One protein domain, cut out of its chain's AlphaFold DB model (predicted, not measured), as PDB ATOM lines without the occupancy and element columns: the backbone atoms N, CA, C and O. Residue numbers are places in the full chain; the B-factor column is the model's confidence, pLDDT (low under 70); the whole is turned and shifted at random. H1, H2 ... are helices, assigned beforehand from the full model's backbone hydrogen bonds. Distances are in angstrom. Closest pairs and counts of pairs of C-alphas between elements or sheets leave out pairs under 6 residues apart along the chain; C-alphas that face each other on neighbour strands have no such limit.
ATOM      1  N   GLN A 391     106.138 -49.794   3.702       53.38
ATOM      2  CA  GLN A 391     106.037 -48.329   3.691       53.38
ATOM      3  C   GLN A 391     107.178 -47.730   2.853       53.38
ATOM      4  O   GLN A 391     108.210 -48.361   2.667       53.38
ATOM      5  N   ALA A 392     106.963 -46.534   2.294       54.56
ATOM      6  CA  ALA A 392     107.922 -45.871   1.407       54.56
ATOM      7  C   ALA A 392     108.606 -44.663   2.077       54.56
ATOM      8  O   ALA A 392     107.915 -43.731   2.507       54.56
ATOM      9  N   THR A 393     109.949 -44.638   2.057       62.25
ATOM     10  CA  THR A 393     110.775 -43.632   2.753       62.25
ATOM     11  C   THR A 393     111.229 -42.607   1.771       62.25
ATOM     12  O   THR A 393     111.658 -42.935   0.666       62.25
ATOM     13  N   ILE A 394     111.318 -41.367   2.231       73.00
ATOM     14  CA  ILE A 394     112.031 -40.329   1.502       73.00
ATOM     15  C   ILE A 394     113.061 -39.705   2.444       73.00
ATOM     16  O   ILE A 394     112.713 -39.171   3.497       73.00
ATOM     17  N   ILE A 395     114.338 -39.783   2.057       73.31
ATOM     18  CA  ILE A 395     115.488 -39.282   2.823       73.31
ATOM     19  C   ILE A 395     116.135 -38.133   2.049       73.31
ATOM     20  O   ILE A 395     116.338 -38.215   0.839       73.31
ATOM     21  N   ALA A 396     116.484 -37.053   2.746       81.25
ATOM     22  CA  ALA A 396     117.166 -35.917   2.137       81.25
ATOM     23  C   ALA A 396     118.656 -36.226   1.889       81.25
ATOM     24  O   ALA A 396     119.417 -36.411   2.836       81.25
ATOM     25  N   LEU A 397     119.081 -36.219   0.621       75.19
ATOM     26  CA  LEU A 397     120.486 -36.421   0.216       75.19
ATOM     27  C   LEU A 397     121.358 -35.157   0.348       75.19
ATOM     28  O   LEU A 397     122.580 -35.215   0.261       75.19
ATOM     29  N   LYS A 398     120.730 -33.994   0.546       78.38
ATOM     30  CA  LYS A 398     121.375 -32.689   0.741       78.38
ATOM     31  C   LYS A 398     120.532 -31.835   1.694       78.38
ATOM     32  O   LYS A 398     119.353 -32.143   1.875       78.38
ATOM     33  N   PRO A 399     121.077 -30.760   2.293       83.31
ATOM     34  CA  PRO A 399     120.267 -29.810   3.054       83.31
ATOM     35  C   PRO A 399     119.124 -29.243   2.194       83.31
ATOM     36  O   PRO A 399     119.377 -28.788   1.082       83.31
ATOM     37  N   ILE A 400     117.890 -29.267   2.709       90.12
ATOM     38  CA  ILE A 400     116.691 -28.701   2.063       90.12
ATOM     39  C   ILE A 400     116.167 -27.576   2.957       90.12
ATOM     40  O   ILE A 400     115.878 -27.791   4.139       90.12
ATOM     41  N   HIS A 401     116.073 -26.359   2.426       89.25
ATOM     42  CA  HIS A 401     115.642 -25.198   3.199       89.25
ATOM     43  C   HIS A 401     114.113 -25.099   3.300       89.25
ATOM     44  O   HIS A 401     113.354 -25.619   2.485       89.25
ATOM     45  N   LYS A 402     113.622 -24.385   4.321       87.31
ATOM     46  CA  LYS A 402     112.180 -24.177   4.513       87.31
ATOM     47  C   LYS A 402     111.573 -23.456   3.300       87.31
ATOM     48  O   LYS A 402     111.913 -22.304   3.046       87.31
ATOM     49  N   GLY A 403     110.618 -24.109   2.635       89.25
ATOM     50  CA  GLY A 403     109.940 -23.591   1.441       89.25
ATOM     51  C   GLY A 403     110.584 -24.008   0.115       89.25
ATOM     52  O   GLY A 403     110.080 -23.614  -0.931       89.25
ATOM     53  N   GLU A 404     111.663 -24.792   0.154       91.25
ATOM     54  CA  GLU A 404     112.257 -25.432  -1.019       91.25
ATOM     55  C   GLU A 404     111.437 -26.665  -1.437       91.25
ATOM     56  O   GLU A 404     110.881 -27.374  -0.594       91.25
ATOM     57  N   GLU A 405     111.335 -26.902  -2.745       87.31
ATOM     58  CA  GLU A 405     110.644 -28.065  -3.303       87.31
ATOM     59  C   GLU A 405     111.464 -29.341  -3.067       87.31
ATOM     60  O   GLU A 405     112.652 -29.404  -3.387       87.31
ATOM     61  N   VAL A 406     110.823 -30.376  -2.519       90.50
ATOM     62  CA  VAL A 406     111.431 -31.703  -2.366       90.50
ATOM     63  C   VAL A 406     111.267 -32.451  -3.684       90.50
ATOM     64  O   VAL A 406     110.148 -32.639  -4.153       90.50
ATOM     65  N   THR A 407     112.380 -32.874  -4.276       87.00
ATOM     66  CA  THR A 407     112.412 -33.545  -5.582       87.00
ATOM     67  C   THR A 407     113.062 -34.920  -5.458       87.00
ATOM     68  O   THR A 407     113.955 -35.115  -4.635       87.00
ATOM     69  N   ILE A 408     112.596 -35.868  -6.271       86.56
ATOM     70  CA  ILE A 408     113.188 -37.198  -6.463       86.56
ATOM     71  C   ILE A 408     113.385 -37.420  -7.966       86.56
ATOM     72  O   ILE A 408     112.637 -36.851  -8.768       86.56
ATOM     73  N   SER A 409     114.368 -38.234  -8.354       85.88
ATOM     74  CA  SER A 409     114.538 -38.618  -9.757       85.88
ATOM     75  C   SER A 409     113.704 -39.852 -10.084       85.88
ATOM     76  O   SER A 409     113.660 -40.806  -9.315       85.88
ATOM     77  N   TYR A 410     113.023 -39.821 -11.227       82.25
ATOM     78  CA  TYR A 410     112.198 -40.931 -11.728       82.25
ATOM     79  C   TYR A 410     112.989 -41.836 -12.682       82.25
ATOM     80  O   TYR A 410     112.517 -42.895 -13.085       82.25
ATOM     81  N   VAL A 411     114.175 -41.381 -13.081       86.69
ATOM     82  CA  VAL A 411     115.067 -42.017 -14.049       86.69
ATOM     83  C   VAL A 411     116.496 -41.927 -13.524       86.69
ATOM     84  O   VAL A 411     116.783 -41.118 -12.639       86.69
ATOM     85  N   ASP A 412     117.398 -42.728 -14.071       82.75
ATOM     86  CA  ASP A 412     118.819 -42.615 -13.754       82.75
ATOM     87  C   ASP A 412     119.348 -41.224 -14.168       82.75
ATOM     88  O   ASP A 412     119.150 -40.766 -15.299       82.75
ATOM     89  N   GLU A 413     119.970 -40.520 -13.218       82.38
ATOM     90  CA  GLU A 413     120.498 -39.175 -13.435       82.38
ATOM     91  C   GLU A 413     121.745 -39.184 -14.326       82.38
ATOM     92  O   GLU A 413     122.038 -38.153 -14.931       82.38
ATOM     93  N   GLU A 414     122.446 -40.313 -14.457       86.56
ATOM     94  CA  GLU A 414     123.698 -40.438 -15.217       86.56
ATOM     95  C   GLU A 414     123.498 -40.610 -16.731       86.56
ATOM     96  O   GLU A 414     124.445 -40.462 -17.503       86.56
ATOM     97  N   LEU A 415     122.264 -40.858 -17.177       89.00
ATOM     98  CA  LEU A 415     121.916 -40.944 -18.600       89.00
ATOM     99  C   LEU A 415     122.101 -39.604 -19.319       89.00
ATOM    100  O   LEU A 415     122.063 -38.544 -18.689       89.00
ATOM    101  N   SER A 416     122.243 -39.629 -20.648       92.44
ATOM    102  CA  SER A 416     122.341 -38.403 -21.455       92.44
ATOM    103  C   SER A 416     121.072 -37.547 -21.369       92.44
ATOM    104  O   SER A 416     119.994 -38.014 -20.986       92.44
ATOM    105  N   PHE A 417     121.176 -36.264 -21.731       92.56
ATOM    106  CA  PHE A 417     120.021 -35.367 -21.752       92.56
ATOM    107  C   PHE A 417     118.876 -35.927 -22.606       92.56
ATOM    108  O   PHE A 417     117.738 -35.954 -22.133       92.56
ATOM    109  N   GLU A 418     119.160 -36.397 -23.825       93.25
ATOM    110  CA  GLU A 418     118.146 -36.944 -24.725       93.25
ATOM    111  C   GLU A 418     117.452 -38.172 -24.127       93.25
ATOM    112  O   GLU A 418     116.222 -38.251 -24.161       93.25
ATOM    113  N   GLU A 419     118.211 -39.091 -23.526       91.75
ATOM    114  CA  GLU A 419     117.675 -40.310 -22.906       91.75
ATOM    115  C   GLU A 419     116.807 -39.995 -21.688       91.75
ATOM    116  O   GLU A 419     115.690 -40.508 -21.576       91.75
ATOM    117  N   ARG A 420     117.254 -39.089 -20.806       93.56
ATOM    118  CA  ARG A 420     116.444 -38.660 -19.655       93.56
ATOM    119  C   ARG A 420     115.147 -37.997 -20.108       93.56
ATOM    120  O   ARG A 420     114.098 -38.258 -19.527       93.56
ATOM    121  N   GLN A 421     115.183 -37.143 -21.136       94.31
ATOM    122  CA  GLN A 421     113.969 -36.500 -21.654       94.31
ATOM    123  C   GLN A 421     113.025 -37.500 -22.325       94.31
ATOM    124  O   GLN A 421     111.815 -37.376 -22.149       94.31
ATOM    125  N   ALA A 422     113.555 -38.480 -23.062       92.50
ATOM    126  CA  ALA A 422     112.757 -39.529 -23.688       92.50
ATOM    127  C   ALA A 422     112.032 -40.385 -22.640       92.50
ATOM    128  O   ALA A 422     110.817 -40.535 -22.721       92.50
ATOM    129  N   LEU A 423     112.744 -40.858 -21.612       89.44
ATOM    130  CA  LEU A 423     112.154 -41.655 -20.529       89.44
ATOM    131  C   LEU A 423     111.134 -40.861 -19.700       89.44
ATOM    132  O   LEU A 423     110.112 -41.395 -19.277       89.44
ATOM    133  N   LEU A 424     111.381 -39.567 -19.471       91.12
ATOM    134  CA  LEU A 424     110.449 -38.712 -18.731       91.12
ATOM    135  C   LEU A 424     109.217 -38.306 -19.557       91.12
ATOM    136  O   LEU A 424     108.191 -37.948 -18.974       91.12
ATOM    137  N   ALA A 425     109.276 -38.410 -20.889       89.06
ATOM    138  CA  ALA A 425     108.133 -38.132 -21.756       89.06
ATOM    139  C   ALA A 425     106.961 -39.093 -21.495       89.06
ATOM    140  O   ALA A 425     105.807 -38.667 -21.581       89.06
ATOM    141  N   ASP A 426     107.240 -40.334 -21.084       86.69
ATOM    142  CA  ASP A 426     106.226 -41.328 -20.698       86.69
ATOM    143  C   ASP A 426     105.427 -40.901 -19.455       86.69
ATOM    144  O   ASP A 426     104.264 -41.275 -19.289       86.69
ATOM    145  N   TYR A 427     106.005 -40.034 -18.618       86.62
ATOM    146  CA  TYR A 427     105.338 -39.411 -17.470       86.62
ATOM    147  C   TYR A 427     104.603 -38.110 -17.840       86.62
ATOM    148  O   TYR A 427     104.036 -37.440 -16.975       86.62
ATOM    149  N   GLY A 428     104.594 -37.734 -19.123       88.25
ATOM    150  CA  GLY A 428     103.806 -36.625 -19.658       88.25
ATOM    151  C   GLY A 428     104.385 -35.231 -19.410       88.25
ATOM    152  O   GLY A 428     103.658 -34.244 -19.543       88.25
ATOM    153  N   PHE A 429     105.671 -35.109 -19.062       88.69
ATOM    154  CA  PHE A 429     106.320 -33.809 -18.884       88.69
ATOM    155  C   PHE A 429     107.725 -33.759 -19.489       88.69
ATOM    156  O   PHE A 429     108.370 -34.773 -19.727       88.69
ATOM    157  N   ARG A 430     108.209 -32.534 -19.726       91.50
ATOM    158  CA  ARG A 430     109.586 -32.264 -20.150       91.50
ATOM    159  C   ARG A 430     110.360 -31.683 -18.974       91.50
ATOM    160  O   ARG A 430     109.982 -30.627 -18.458       91.50
ATOM    161  N   CYS A 431     111.419 -32.355 -18.538       91.94
ATOM    162  CA  CYS A 431     112.157 -31.958 -17.343       91.94
ATOM    163  C   CYS A 431     112.982 -30.690 -17.590       91.94
ATOM    164  O   CYS A 431     113.711 -30.595 -18.577       91.94
ATOM    165  N   ARG A 432     112.891 -29.724 -16.669       91.75
ATOM    166  CA  ARG A 432     113.614 -28.439 -16.712       91.75
ATOM    167  C   ARG A 432     114.462 -28.207 -15.461       91.75
ATOM    168  O   ARG A 432     114.612 -27.073 -15.010       91.75
ATOM    169  N   CYS A 433     114.974 -29.277 -14.856       89.94
ATOM    170  CA  CYS A 433     115.889 -29.145 -13.728       89.94
ATOM    171  C   CYS A 433     117.194 -28.451 -14.164       89.94
ATOM    172  O   CYS A 433     117.512 -28.374 -15.352       89.94
ATOM    173  N   LEU A 434     117.980 -27.967 -13.198       87.69
ATOM    174  CA  LEU A 434     119.230 -27.249 -13.479       87.69
ATOM    175  C   LEU A 434     120.221 -28.061 -14.327       87.69
ATOM    176  O   LEU A 434     120.964 -27.459 -15.095       87.69
ATOM    177  N   LYS A 435     120.237 -29.395 -14.198       89.62
ATOM    178  CA  LYS A 435     121.069 -30.286 -15.023       89.62
ATOM    179  C   LYS A 435     120.599 -30.265 -16.479       89.62
ATOM    180  O   LYS A 435     121.362 -29.896 -17.362       89.62
ATOM    181  N   CYS A 436     119.311 -30.522 -16.712       91.06
ATOM    182  CA  CYS A 436     118.722 -30.489 -18.051       91.06
ATOM    183  C   CYS A 436     118.845 -29.118 -18.730       91.06
ATOM    184  O   CYS A 436     119.147 -29.069 -19.909       91.06
ATOM    185  N   LEU A 437     118.682 -28.010 -18.001       91.88
ATOM    186  CA  LEU A 437     118.843 -26.667 -18.574       91.88
ATOM    187  C   LEU A 437     120.289 -26.351 -18.985       91.88
ATOM    188  O   LEU A 437     120.502 -25.541 -19.880       91.88
ATOM    189  N   LYS A 438     121.278 -26.951 -18.315       91.19
ATOM    190  CA  LYS A 438     122.693 -26.802 -18.680       91.19
ATOM    191  C   LYS A 438     123.066 -27.656 -19.889       91.19
ATOM    192  O   LYS A 438     123.911 -27.240 -20.668       91.19
ATOM    193  N   GLU A 439     122.457 -28.831 -20.014       90.50
ATOM    194  CA  GLU A 439     122.760 -29.819 -21.057       90.50
ATOM    195  C   GLU A 439     121.891 -29.668 -22.321       90.50
ATOM    196  O   GLU A 439     122.203 -30.269 -23.335       90.50
ATOM    197  N   GLU A 440     120.840 -28.837 -22.301       84.00
ATOM    198  CA  GLU A 440     119.973 -28.531 -23.461       84.00
ATOM    199  C   GLU A 440     120.676 -27.686 -24.558       84.00
ATOM    200  O   GLU A 440     120.046 -27.327 -25.552       84.00
ATOM    201  N   SER A 441     121.955 -27.334 -24.373       58.22
ATOM    202  CA  SER A 441     122.707 -26.390 -25.225       58.22
ATOM    203  C   SER A 441     123.391 -27.035 -26.423       58.22
ATOM    204  O   SER A 441     124.178 -27.979 -26.195       58.22
TER     205      SER A 441
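What this domain is: This is residues 391 to 441 of the 441 residues of the protein "Histone-lysine N-methyltransferase" of Morus notabilis (UniProt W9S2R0). There is little regular structure: two short helices, H1 and H2, make a small head at one end, and the long unnamed stretch of residues 391 to 416 makes an arm that turns back on itself to reach H1. Residues 398 to 405, at the turn, stick out. The printed part has 51 residues, 15 of them in H1 then H2, with no named strand; the class is all helix. The whole is loose, radius of gyration of the C-alphas 12.7 A, spanning 31 by 27 by 20 A.

How they stand to each other: H1, residues 417 to 425, and H2, residues 434 to 439, are close but not clearly touching; their closest C-alphas, of Phe 417 and Glu 439, are 6.2 A apart. They run opposite ways at a steep tilt of 56 degrees. In both, every O i to N i+4 pair is within hydrogen-bond range.

Where its parts are: H1 is 12.2 A long, beginning at C-alpha 417 (120.021, -35.367, -21.752). H2 is 8.7 A long, ending at C-alpha 439 (122.760, -29.819, -21.057).

The domain as a whole: The C-alphas farthest apart, of Gln 391 and Ser 441, are 39.9 A apart. The printed part has no cut. The H1 to H2 link is short. Residues 391 to 393 and 441 have pLDDT under 70.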